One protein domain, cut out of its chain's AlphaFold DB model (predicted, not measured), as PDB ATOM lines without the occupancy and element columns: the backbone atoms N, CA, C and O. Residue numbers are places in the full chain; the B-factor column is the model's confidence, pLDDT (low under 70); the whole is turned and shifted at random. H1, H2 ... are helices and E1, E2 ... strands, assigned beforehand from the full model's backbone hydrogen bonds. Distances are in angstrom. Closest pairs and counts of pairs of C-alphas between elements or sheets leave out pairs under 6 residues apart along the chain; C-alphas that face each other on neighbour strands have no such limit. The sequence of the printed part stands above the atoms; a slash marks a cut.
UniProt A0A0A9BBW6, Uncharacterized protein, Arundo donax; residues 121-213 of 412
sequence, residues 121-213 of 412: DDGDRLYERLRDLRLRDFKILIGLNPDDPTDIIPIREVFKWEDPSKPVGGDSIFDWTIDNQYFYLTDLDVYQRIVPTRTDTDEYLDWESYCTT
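What this domain is: This is residues 121 to 213 of the 412 residues of an uncharacterized protein of Arundo donax (UniProt A0A0A9BBW6). Little regular structure: long loops surround a tiny hairpin, E1 and E2, near the middle, with the long helix H1 on one side and short H3 on the other. Short H2 is beside H1. The printed part has 93 residues, 36 in named elements, in the order H1, H2, E1, E2, H3, mostly helix; it is compact, radius of gyration of the C-alphas 14.2 A, and only just flat, 42 by 34 by 19 A.

How they stand to each other: E1, residues 176 to 178, and E2, residues 194 to 196, form an antiparallel hairpin at 136 degrees, with N 177 and O 195 2.7 A apart, within hydrogen-bond range. The closest C-alphas of E2 and H3, residues 207 to 211, are those of Val 195 and Cys 211, 6.2 A apart. H1, residues 121 to 141, is apart from both strands. With residues 134 to 138 alone, H1 only just touches H2, residues 155 to 158, with 3 pairs of C-alphas within 8 A; the closest are Leu 135 and Val 158, 7.5 A. Every O i to N i+4 pair in H1 and H3 is within hydrogen-bond range; H2 is too short for one.

Where its parts are: H1 runs 30.4 A from C-alpha 121 at (13.968, -120.063, 109.730). H3 ends at C-alpha 211 at (5.425, -104.816, 127.838).

The domain as a whole: The printed part has no cut. The links H1 to H2, H2 to E1 and E1 to E2 are long. Residues 152, 154 to 159 and 169 to 171 have pLDDT under 70.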
ATOM      1  N   ASP A 121      13.418-118.841 109.132       94.12
ATOM      2  CA  ASP A 121      13.968-120.063 109.730       94.12
ATOM      3  C   ASP A 121      14.363-119.882 111.209       94.12
ATOM      4  O   ASP A 121      14.223-120.806 112.014       94.12
ATOM      5  N   ASP A 122      14.893-118.711 111.584       93.31
ATOM      6  CA  ASP A 122      15.159-118.373 112.991       93.31
ATOM      7  C   ASP A 122      13.856-118.211 113.780       93.31
ATOM      8  O   ASP A 122      13.769-118.660 114.926       93.31
ATOM      9  N   GLY A 123      12.842-117.609 113.151       91.88
ATOM     10  CA  GLY A 123      11.499-117.455 113.703       91.88
ATOM     11  C   GLY A 123      10.836-118.791 114.000       91.88
ATOM     12  O   GLY A 123      10.341-118.983 115.109       91.88
ATOM     13  N   ASP A 124      10.902-119.744 113.073       91.06
ATOM     14  CA  ASP A 124      10.343-121.086 113.257       91.06
ATOM     15  C   ASP A 124      11.036-121.826 114.411       91.06
ATOM     16  O   ASP A 124      10.377-122.415 115.271       91.06
ATOM     17  N   ARG A 125      12.371-121.729 114.507       92.94
ATOM     18  CA  ARG A 125      13.131-122.300 115.637       92.94
ATOM     19  C   ARG A 125      12.731-121.687 116.976       92.94
ATOM     20  O   ARG A 125      12.609-122.402 117.973       92.94
ATOM     21  N   LEU A 126      12.555-120.368 117.019       93.25
ATOM     22  CA  LEU A 126      12.109-119.667 118.221       93.25
ATOM     23  C   LEU A 126      10.674-120.057 118.593       93.25
ATOM     24  O   LEU A 126      10.390-120.267 119.774       93.25
ATOM     25  N   TYR A 127       9.790-120.171 117.603       90.81
ATOM     26  CA  TYR A 127       8.401-120.561 117.803       90.81
ATOM     27  C   TYR A 127       8.295-121.959 118.417       90.81
ATOM     28  O   TYR A 127       7.602-122.123 119.420       90.81
ATOM     29  N   GLU A 128       9.019-122.947 117.882       89.88
ATOM     30  CA  GLU A 128       9.028-124.302 118.450       89.88
ATOM     31  C   GLU A 128       9.576-124.303 119.884       89.88
ATOM     32  O   GLU A 128       8.981-124.905 120.775       89.88
ATOM     33  N   ARG A 129      10.622-123.516 120.170       92.31
ATOM     34  CA  ARG A 129      11.121-123.369 121.547       92.31
ATOM     35  C   ARG A 129      10.074-122.778 122.500       92.31
ATOM     36  O   ARG A 129       9.959-123.225 123.638       92.31
ATOM     37  N   LEU A 130       9.331-121.759 122.074       91.19
ATOM     38  CA  LEU A 130       8.260-121.158 122.878       91.19
ATOM     39  C   LEU A 130       7.082-122.120 123.061       91.19
ATOM     40  O   LEU A 130       6.500-122.171 124.146       91.19
ATOM     41  N   ARG A 131       6.763-122.916 122.036       88.44
ATOM     42  CA  ARG A 131       5.776-123.993 122.120       88.44
ATOM     43  C   ARG A 131       6.188-125.033 123.161       88.44
ATOM     44  O   ARG A 131       5.360-125.395 123.992       88.44
ATOM     45  N   ASP A 132       7.445-125.466 123.173       89.19
ATOM     46  CA  ASP A 132       7.942-126.426 124.166       89.19
ATOM     47  C   ASP A 132       7.820-125.884 125.597       89.19
ATOM     48  O   ASP A 132       7.391-126.597 126.507       89.19
ATOM     49  N   LEU A 133       8.128-124.598 125.802       91.69
ATOM     50  CA  LEU A 133       7.950-123.929 127.096       91.69
ATOM     51  C   LEU A 133       6.475-123.849 127.508       91.69
ATOM     52  O   LEU A 133       6.142-124.094 128.665       91.69
ATOM     53  N   ARG A 134       5.581-123.554 126.563       90.00
ATOM     54  CA  ARG A 134       4.132-123.514 126.797       90.00
ATOM     55  C   ARG A 134       3.568-124.898 127.136       90.00
ATOM     56  O   ARG A 134       2.722-125.013 128.017       90.00
ATOM     57  N   LEU A 135       4.068-125.953 126.489       88.38
ATOM     58  CA  LEU A 135       3.699-127.341 126.783       88.38
ATOM     59  C   LEU A 135       4.171-127.761 128.176       88.38
ATOM     60  O   LEU A 135       3.426-128.394 128.924       88.38
ATOM     61  N   ARG A 136       5.410-127.404 128.523       90.25
ATOM     62  CA  ARG A 136       5.971-127.617 129.858       90.25
ATOM     63  C   ARG A 136       5.097-126.955 130.921       90.25
ATOM     64  O   ARG A 136       4.751-127.605 131.902       90.25
ATOM     65  N   ASP A 137       4.707-125.703 130.701       91.38
ATOM     66  CA  ASP A 137       3.846-124.964 131.624       91.38
ATOM     67  C   ASP A 137       2.462-125.603 131.776       91.38
ATOM     68  O   ASP A 137       1.979-125.806 132.887       91.38
ATOM     69  N   PHE A 138       1.858-126.012 130.655       88.88
ATOM     70  CA  PHE A 138       0.587-126.731 130.650       88.88
ATOM     71  C   PHE A 138       0.636-127.957 131.556       88.88
ATOM     72  O   PHE A 138      -0.216-128.105 132.428       88.88
ATOM     73  N   LYS A 139       1.658-128.809 131.383       89.31
ATOM     74  CA  LYS A 139       1.852-130.013 132.199       89.31
ATOM     75  C   LYS A 139       1.936-129.682 133.683       89.31
ATOM     76  O   LYS A 139       1.262-130.334 134.473       89.31
ATOM     77  N   ILE A 140       2.694-128.648 134.046       91.00
ATOM     78  CA  ILE A 140       2.813-128.191 135.436       91.00
ATOM     79  C   ILE A 140       1.444-127.775 135.988       91.00
ATOM     80  O   ILE A 140       1.071-128.207 137.078       91.00
ATOM     81  N   LEU A 141       0.674-126.992 135.228       89.31
ATOM     82  CA  LEU A 141      -0.643-126.499 135.639       89.31
ATOM     83  C   LEU A 141      -1.672-127.618 135.858       89.31
ATOM     84  O   LEU A 141      -2.521-127.497 136.739       89.31
ATOM     85  N   ILE A 142      -1.589-128.716 135.100       88.69
ATOM     86  CA  ILE A 142      -2.479-129.879 135.258       88.69
ATOM     87  C   ILE A 142      -1.901-130.987 136.158       88.69
ATOM     88  O   ILE A 142      -2.499-132.056 136.274       88.69
ATOM     89  N   GLY A 143      -0.753-130.750 136.803       88.44
ATOM     90  CA  GLY A 143      -0.130-131.687 137.745       88.44
ATOM     91  C   GLY A 143       0.598-132.877 137.106       88.44
ATOM     92  O   GLY A 143       0.825-133.881 137.780       88.44
ATOM     93  N   LEU A 144       0.962-132.784 135.825       88.94
ATOM     94  CA  LEU A 144       1.793-133.768 135.127       88.94
ATOM     95  C   LEU A 144       3.287-133.450 135.256       88.94
ATOM     96  O   LEU A 144       3.693-132.322 135.544       88.94
ATOM     97  N   ASN A 145       4.122-134.459 135.006       86.75
ATOM     98  CA  ASN A 145       5.569-134.287 134.997       86.75
ATOM     99  C   ASN A 145       6.004-133.516 133.729       86.75
ATOM    100  O   ASN A 145       5.846-134.039 132.624       86.75
ATOM    101  N   PRO A 146       6.594-132.308 133.847       85.94
ATOM    102  CA  PRO A 146       6.998-131.505 132.690       85.94
ATOM    103  C   PRO A 146       7.999-132.202 131.760       85.94
ATOM    104  O   PRO A 146       8.039-131.887 130.570       85.94
ATOM    105  N   ASP A 147       8.793-133.137 132.288       83.50
ATOM    106  CA  ASP A 147       9.877-133.809 131.567       83.50
ATOM    107  C   ASP A 147       9.487-135.201 131.027       83.50
ATOM    108  O   ASP A 147      10.319-135.863 130.408       83.50
ATOM    109  N   ASP A 148       8.245-135.661 131.231       82.19
ATOM    110  CA  ASP A 148       7.781-136.961 130.722       82.19
ATOM    111  C   ASP A 148       7.350-136.864 129.244       82.19
ATOM    112  O   ASP A 148       6.387-136.161 128.928       82.19
ATOM    113  N   PRO A 149       8.019-137.548 128.299       74.50
ATOM    114  CA  PRO A 149       7.672-137.481 126.880       74.50
ATOM    115  C   PRO A 149       6.463-138.348 126.489       74.50
ATOM    116  O   PRO A 149       6.058-138.312 125.328       74.50
ATOM    117  N   THR A 150       5.910-139.155 127.400       74.50
ATOM    118  CA  THR A 150       4.859-140.142 127.085       74.50
ATOM    119  C   THR A 150       3.434-139.592 127.165       74.50
ATOM    120  O   THR A 150       2.509-140.217 126.641       74.50
ATOM    121  N   ASP A 151       3.258-138.401 127.741       71.50
ATOM    122  CA  ASP A 151       1.964-137.728 127.826       71.50
ATOM    123  C   ASP A 151       1.444-137.330 126.435       71.50
ATOM    124  O   ASP A 151       1.983-136.440 125.769       71.50
ATOM    125  N   ILE A 152       0.347-137.955 125.998       68.38
ATOM    126  CA  ILE A 152      -0.349-137.587 124.760       68.38
ATOM    127  C   ILE A 152      -1.275-136.405 125.060       68.38
ATOM    128  O   ILE A 152      -2.389-136.580 125.550       68.38
ATOM    129  N   ILE A 153      -0.820-135.192 124.746       70.00
ATOM    130  CA  ILE A 153      -1.602-133.961 124.926       70.00
ATOM    131  C   ILE A 153      -2.151-133.507 123.564       70.00
ATOM    132  O   ILE A 153      -1.386-133.437 122.601       70.00
ATOM    133  N   PRO A 154      -3.451-133.172 123.436       63.62
ATOM    134  CA  PRO A 154      -4.007-132.589 122.216       63.62
ATOM    135  C   PRO A 154      -3.388-131.208 121.928       63.62
ATOM    136  O   PRO A 154      -3.865-130.171 122.376       63.62
ATOM    137  N   ILE A 155      -2.311-131.196 121.139       61.66
ATOM    138  CA  ILE A 155      -1.475-130.018 120.837       61.66
ATOM    139  C   ILE A 155      -2.300-128.842 120.280       61.66
ATOM    140  O   ILE A 155      -1.992-127.686 120.528       61.66
ATOM    141  N   ARG A 156      -3.373-129.092 119.523       56.84
ATOM    142  CA  ARG A 156      -3.996-128.058 118.676       56.84
ATOM    143  C   ARG A 156      -4.742-126.946 119.431       56.84
ATOM    144  O   ARG A 156      -4.926-125.874 118.857       56.84
ATOM    145  N   GLU A 157      -5.155-127.176 120.676       55.34
ATOM    146  CA  GLU A 157      -5.919-126.201 121.478       55.34
ATOM    147  C   GLU A 157      -5.056-125.458 122.513       55.34
ATOM    148  O   GLU A 157      -5.401-124.347 122.898       55.34
ATOM    149  N   VAL A 158      -3.888-126.003 122.875       59.59
ATOM    150  CA  VAL A 158      -3.002-125.485 123.940       59.59
ATOM    151  C   VAL A 158      -2.134-124.289 123.495       59.59
ATOM    152  O   VAL A 158      -1.643-123.537 124.330       59.59
ATOM    153  N   PHE A 159      -1.950-124.067 122.186       64.94
ATOM    154  CA  PHE A 159      -0.952-123.110 121.657       64.94
ATOM    155  C   PHE A 159      -1.527-121.897 120.924       64.94
ATOM    156  O   PHE A 159      -0.861-121.317 120.063       64.94
ATOM    157  N   LYS A 160      -2.767-121.501 121.218       74.25
ATOM    158  CA  LYS A 160      -3.229-120.180 120.780       74.25
ATOM    159  C   LYS A 160      -2.566-119.129 121.666       74.25
ATOM    160  O   LYS A 160      -2.773-119.137 122.870       74.25
ATOM    161  N   TRP A 161      -1.778-118.248 121.057       81.31
ATOM    162  CA  TRP A 161      -1.225-117.081 121.738       81.31
ATOM    163  C   TRP A 161      -2.319-116.033 121.892       81.31
ATOM    164  O   TRP A 161      -2.921-115.605 120.901       81.31
ATOM    165  N   GLU A 162      -2.613-115.664 123.131       81.81
ATOM    166  CA  GLU A 162      -3.580-114.625 123.441       81.81
ATOM    167  C   GLU A 162      -3.040-113.260 123.014       81.81
ATOM    168  O   GLU A 162      -1.838-113.001 123.087       81.81
ATOM    169  N   ASP A 163      -3.945-112.382 122.591       80.31
ATOM    170  CA  ASP A 163      -3.631-110.979 122.337       80.31
ATOM    171  C   ASP A 163      -3.317-110.287 123.679       80.31
ATOM    172  O   ASP A 163      -4.234-110.138 124.493       80.31
ATOM    173  N   PRO A 164      -2.068-109.846 123.931       78.88
ATOM    174  CA  PRO A 164      -1.684-109.240 125.208       78.88
ATOM    175  C   PRO A 164      -2.407-107.913 125.489       78.88
ATOM    176  O   PRO A 164      -2.435-107.451 126.633       78.88
ATOM    177  N   SER A 165      -3.011-107.288 124.470       77.00
ATOM    178  CA  SER A 165      -3.821-106.078 124.637       77.00
ATOM    179  C   SER A 165      -5.214-106.367 125.199       77.00
ATOM    180  O   SER A 165      -5.918-105.439 125.600       77.00
ATOM    181  N   LYS A 166      -5.630-107.633 125.288       81.12
ATOM    182  CA  LYS A 166      -6.942-108.014 125.814       81.12
ATOM    183  C   LYS A 166      -6.781-108.722 127.151       81.12
ATOM    184  O   LYS A 166      -5.924-109.594 127.273       81.12
ATOM    185  N   PRO A 167      -7.596-108.374 128.157       78.06
ATOM    186  CA  PRO A 167      -7.661-109.173 129.364       78.06
ATOM    187  C   PRO A 167      -8.047-110.606 129.017       78.06
ATOM    188  O   PRO A 167      -8.893-110.839 128.146       78.06
ATOM    189  N   VAL A 168      -7.435-111.563 129.704       74.12
ATOM    190  CA  VAL A 168      -7.836-112.961 129.609       74.12
ATOM    191  C   VAL A 168      -9.197-113.078 130.283       74.12
ATOM    192  O   VAL A 168      -9.306-113.130 131.505       74.12
ATOM    193  N   GLY A 169     -10.258-113.090 129.481       59.81
ATOM    194  CA  GLY A 169     -11.602-113.348 129.977       59.81
ATOM    195  C   GLY A 169     -11.746-114.820 130.328       59.81
ATOM    196  O   GLY A 169     -12.155-115.569 129.459       59.81
ATOM    197  N   GLY A 170     -11.362-115.228 131.543       59.50
ATOM    198  CA  GLY A 170     -11.666-116.518 132.197       59.50
ATOM    199  C   GLY A 170     -11.233-117.835 131.521       59.50
ATOM    200  O   GLY A 170     -11.138-118.847 132.207       59.50
ATOM    201  N   ASP A 171     -10.955-117.835 130.218       65.38
ATOM    202  CA  ASP A 171     -10.865-119.035 129.384       65.38
ATOM    203  C   ASP A 171      -9.419-119.474 129.115       65.38
ATOM    204  O   ASP A 171      -9.197-120.627 128.738       65.38
ATOM    205  N   SER A 172      -8.422-118.593 129.298       76.19
ATOM    206  CA  SER A 172      -7.022-119.025 129.223       76.19
ATOM    207  C   SER A 172      -6.543-119.521 130.575       76.19
ATOM    208  O   SER A 172      -6.629-118.840 131.594       76.19
ATOM    209  N   ILE A 173      -5.980-120.720 130.541       82.62
ATOM    210  CA  ILE A 173      -5.286-121.349 131.659       82.62
ATOM    211  C   ILE A 173      -3.892-120.754 131.889       82.62
ATOM    212  O   ILE A 173      -3.277-121.033 132.915       82.62
ATOM    213  N   PHE A 174      -3.373-119.970 130.938       88.06
ATOM    214  CA  PHE A 174      -2.031-119.411 131.000       88.06
ATOM    215  C   PHE A 174      -2.051-117.943 131.421       88.06
ATOM    216  O   PHE A 174      -2.818-117.116 130.930       88.06
ATOM    217  N   ASP A 175      -1.116-117.602 132.293       90.25
ATOM    218  CA  ASP A 175      -0.903-116.263 132.838       90.25
ATOM    219  C   ASP A 175       0.213-115.480 132.108       90.25
ATOM    220  O   ASP A 175       0.707-114.471 132.621       90.25
ATOM    221  N   TRP A 176       0.611-115.933 130.915       93.12
ATOM    222  CA  TRP A 176       1.555-115.263 130.014       93.12
ATOM    223  C   TRP A 176       1.200-115.501 128.546       93.12
ATOM    224  O   TRP A 176       0.377-116.354 128.231       93.12
ATOM    225  N   THR A 177       1.805-114.748 127.637       92.38
ATOM    226  CA  THR A 177       1.694-114.856 126.178       92.38
ATOM    227  C   THR A 177       2.947-114.240 125.531       92.38
ATOM    228  O   THR A 177       3.923-113.911 126.218       92.38
ATOM    229  N   ILE A 178       2.934-114.095 124.209       91.06
ATOM    230  CA  ILE A 178       3.920-113.357 123.420       91.06
ATOM    231  C   ILE A 178       3.223-112.261 122.619       91.06
ATOM    232  O   ILE A 178       2.083-112.419 122.184       91.06
ATOM    233  N   ASP A 179       3.931-111.163 122.372       88.94
ATOM    234  CA  ASP A 179       3.453-110.131 121.458       88.94
ATOM    235  C   ASP A 179       3.941-110.406 120.030       88.94
ATOM    236  O   ASP A 179       5.141-110.353 119.730       88.94
ATOM    237  N   ASN A 180       2.994-110.672 119.128       84.88
ATOM    238  CA  ASN A 180       3.268-110.913 117.712       84.88
ATOM    239  C   ASN A 180       3.947-109.718 117.022       84.88
ATOM    240  O   ASN A 180       4.666-109.924 116.044       84.88
ATOM    241  N   GLN A 181       3.756-108.489 117.516       87.38
ATOM    242  CA  GLN A 181       4.404-107.296 116.964       87.38
ATOM    243  C   GLN A 181       5.922-107.321 117.174       87.38
ATOM    244  O   GLN A 181       6.674-106.847 116.321       87.38
ATOM    245  N   TYR A 182       6.380-107.906 118.283       89.38
ATOM    246  CA  TYR A 182       7.791-107.921 118.679       89.38
ATOM    247  C   TYR A 182       8.458-109.287 118.503       89.38
ATOM    248  O   TYR A 182       9.672-109.412 118.694       89.38
ATOM    249  N   PHE A 183       7.690-110.307 118.109       90.81
ATOM    250  CA  PHE A 183       8.155-111.683 117.943       90.81
ATOM    251  C   PHE A 183       9.417-111.784 117.080       90.81
ATOM    252  O   PHE A 183      10.393-112.410 117.489       90.81
ATOM    253  N   TYR A 184       9.433-111.105 115.931       91.75
ATOM    254  CA  TYR A 184      10.512-111.214 114.950       91.75
ATOM    255  C   TYR A 184      11.736-110.320 115.236       91.75
ATOM    256  O   TYR A 184      12.715-110.392 114.501       91.75
ATOM    257  N   LEU A 185      11.766-109.527 116.313       93.62
ATOM    258  CA  LEU A 185      12.918-108.657 116.607       93.62
ATOM    259  C   LEU A 185      14.168-109.447 117.002       93.62
ATOM    260  O   LEU A 185      14.158-110.088 118.042       93.62
ATOM    261  N   THR A 186      15.279-109.368 116.267       92.44
ATOM    262  CA  THR A 186      16.486-110.180 116.562       92.44
ATOM    263  C   THR A 186      17.152-109.860 117.893       92.44
ATOM    264  O   THR A 186      17.844-110.707 118.447       92.44
ATOM    265  N   ASP A 187      16.987-108.632 118.382       90.94
ATOM    266  CA  ASP A 187      17.715-108.123 119.550       90.94
ATOM    267  C   ASP A 187      17.148-108.650 120.884       90.94
ATOM    268  O   ASP A 187      17.735-108.408 121.938       90.94
ATOM    269  N   LEU A 188      16.017-109.365 120.844       94.19
ATOM    270  CA  LEU A 188      15.325-109.881 122.022       94.19
ATOM    271  C   LEU A 188      15.581-111.385 122.223       94.19
ATOM    272  O   LEU A 188      15.487-112.190 121.292       94.19
ATOM    273  N   ASP A 189      15.838-111.788 123.461       93.31
ATOM    274  CA  ASP A 189      15.875-113.195 123.858       93.31
ATOM    275  C   ASP A 189      14.474-113.744 124.201       93.31
ATOM    276  O   ASP A 189      13.455-113.065 124.080       93.31
ATOM    277  N   VAL A 190      14.405-115.018 124.600       94.75
ATOM    278  CA  VAL A 190      13.139-115.674 124.967       94.75
ATOM    279  C   VAL A 190      12.499-115.029 126.200       94.75
ATOM    280  O   VAL A 190      11.283-114.870 126.226       94.75
ATOM    281  N   TYR A 191      13.287-114.634 127.204       96.00
ATOM    282  CA  TYR A 191      12.778-114.030 128.441       96.00
ATOM    283  C   TYR A 191      12.162-112.657 128.169       96.00
ATOM    284  O   TYR A 191      11.071-112.346 128.647       96.00
ATOM    285  N   GLN A 192      12.823-111.842 127.348       95.25
ATOM    286  CA  GLN A 192      12.355-110.505 126.982       95.25
ATOM    287  C   GLN A 192      11.008-110.528 126.242       95.25
ATOM    288  O   GLN A 192      10.282-109.540 126.301       95.25
ATOM    289  N   ARG A 193      10.653-111.650 125.603       94.38
ATOM    290  CA  ARG A 193       9.394-111.845 124.858       94.38
ATOM    291  C   ARG A 193       8.224-112.327 125.694       94.38
ATOM    292  O   ARG A 193       7.101-112.313 125.197       94.38
ATOM    293  N   ILE A 194       8.479-112.797 126.912       94.88
ATOM    294  CA  ILE A 194       7.410-113.210 127.812       94.88
ATOM    295  C   ILE A 194       6.665-111.957 128.246       94.88
ATOM    296  O   ILE A 194       7.240-111.065 128.876       94.88
ATOM    297  N   VAL A 195       5.381-111.933 127.924       94.81
ATOM    298  CA  VAL A 195       4.438-110.918 128.370       94.81
ATOM    299  C   VAL A 195       3.477-111.621 129.321       94.81
ATOM    300  O   VAL A 195       2.752-112.505 128.870       94.81
ATOM    301  N   PRO A 196       3.459-111.308 130.628       93.81
ATOM    302  CA  PRO A 196       2.391-111.774 131.505       93.81
ATOM    303  C   PRO A 196       1.021-111.431 130.898       93.81
ATOM    304  O   PRO A 196       0.909-110.503 130.109       93.81
ATOM    305  N   THR A 197      -0.037-112.163 131.205       90.12
ATOM    306  CA  THR A 197      -1.392-111.740 130.824       90.12
ATOM    307  C   THR A 197      -2.000-110.891 131.928       90.12
ATOM    308  O   THR A 197      -1.537-110.919 133.072       90.12
ATOM    309  N   ARG A 198      -3.041-110.129 131.598       87.88
ATOM    310  CA  ARG A 198      -3.818-109.351 132.567       87.88
ATOM    311  C   ARG A 198      -5.223-109.913 132.718       87.88
ATOM    312  O   ARG A 198      -5.792-110.406 131.743       87.88
ATOM    313  N   THR A 199      -5.774-109.856 133.921       84.38
ATOM    314  CA  THR A 199      -7.149-110.280 134.220       84.38
ATOM    315  C   THR A 199      -8.158-109.167 133.968       84.38
ATOM    316  O   THR A 199      -9.326-109.450 133.724       84.38
ATOM    317  N   ASP A 200      -7.706-107.912 133.992       83.31
ATOM    318  CA  ASP A 200      -8.529-106.723 133.756       83.31
ATOM    319  C   ASP A 200      -7.782-105.704 132.875       83.31
ATOM    320  O   ASP A 200      -6.550-105.731 132.788       83.31
ATOM    321  N   THR A 201      -8.504-104.807 132.197       82.00
ATOM    322  CA  THR A 201      -7.903-103.734 131.389       82.00
ATOM    323  C   THR A 201      -7.095-102.774 132.245       82.00
ATOM    324  O   THR A 201      -6.063-102.283 131.785       82.00
ATOM    325  N   ASP A 202      -7.525-102.575 133.488       82.19
ATOM    326  CA  ASP A 202      -6.977-101.564 134.388       82.19
ATOM    327  C   ASP A 202      -6.075-102.178 135.474       82.19
ATOM    328  O   ASP A 202      -5.699-101.485 136.415       82.19
ATOM    329  N   GLU A 203      -5.688-103.457 135.343       87.00
ATOM    330  CA  GLU A 203      -4.875-104.169 136.345       87.00
ATOM    331  C   GLU A 203      -3.528-103.481 136.615       87.00
ATOM    332  O   GLU A 203      -3.086-103.454 137.760       87.00
ATOM    333  N   TYR A 204      -2.884-102.924 135.583       89.94
ATOM    334  CA  TYR A 204      -1.568-102.286 135.669       89.94
ATOM    335  C   TYR A 204      -1.641-100.799 135.318       89.94
ATOM    336  O   TYR A 204      -2.385-100.416 134.415       89.94
ATOM    337  N   LEU A 205      -0.819 -99.980 135.981       89.19
ATOM    338  CA  LEU A 205      -0.783 -98.525 135.792       89.19
ATOM    339  C   LEU A 205      -0.399 -98.125 134.357       89.19
ATOM    340  O   LEU A 205      -1.020 -97.232 133.785       89.19
ATOM    341  N   ASP A 206       0.603 -98.792 133.777       89.62
ATOM    342  CA  ASP A 206       1.084 -98.522 132.416       89.62
ATOM    343  C   ASP A 206       1.482 -99.821 131.691       89.62
ATOM    344  O   ASP A 206       2.640-100.075 131.354       89.62
ATOM    345  N   TRP A 207       0.486-100.689 131.483       91.00
ATOM    346  CA  TRP A 207       0.666-102.015 130.880       91.00
ATOM    347  C   TRP A 207       1.456-102.001 129.564       91.00
ATOM    348  O   TRP A 207       2.348-102.826 129.354       91.00
ATOM    349  N   GLU A 208       1.124-101.072 128.668       89.88
ATOM    350  CA  GLU A 208       1.713-100.985 127.329       89.88
ATOM    351  C   GLU A 208       3.213-100.650 127.401       89.88
ATOM    352  O   GLU A 208       4.047-101.306 126.767       89.88
ATOM    353  N   SER A 209       3.581 -99.694 128.256       92.69
ATOM    354  CA  SER A 209       4.976 -99.336 128.536       92.69
ATOM    355  C   SER A 209       5.742-100.472 129.219       92.69
ATOM    356  O   SER A 209       6.919-100.712 128.929       92.69
ATOM    357  N   TYR A 210       5.089-101.234 130.101       94.56
ATOM    358  CA  TYR A 210       5.712-102.369 130.791       94.56
ATOM    359  C   TYR A 210       6.084-103.489 129.815       94.56
ATOM    360  O   TYR A 210       7.210-103.996 129.860       94.56
ATOM    361  N   CYS A 211       5.191-103.805 128.874       91.56
ATOM    362  CA  CYS A 211       5.425-104.816 127.838       91.56
ATOM    363  C   CYS A 211       6.585-104.456 126.899       91.56
ATOM    364  O   CYS A 211       7.289-105.341 126.417       91.56
ATOM    365  N   THR A 212       6.819-103.163 126.674       92.19
ATOM    366  CA  THR A 212       7.840-102.653 125.741       92.19
ATOM    367  C   THR A 212       9.151-102.252 126.416       92.19
ATOM    368  O   THR A 212      10.063-101.744 125.767       92.19
ATOM    369  N   THR A 213       9.293-102.522 127.715       93.81
ATOM    370  CA  THR A 213      10.535-102.239 128.449       93.81
ATOM    371  C   THR A 213      11.662-103.215 128.077       93.81
ATOM    372  O   THR A 213      12.837-102.863 128.147       93.81
TER     373      THR A 213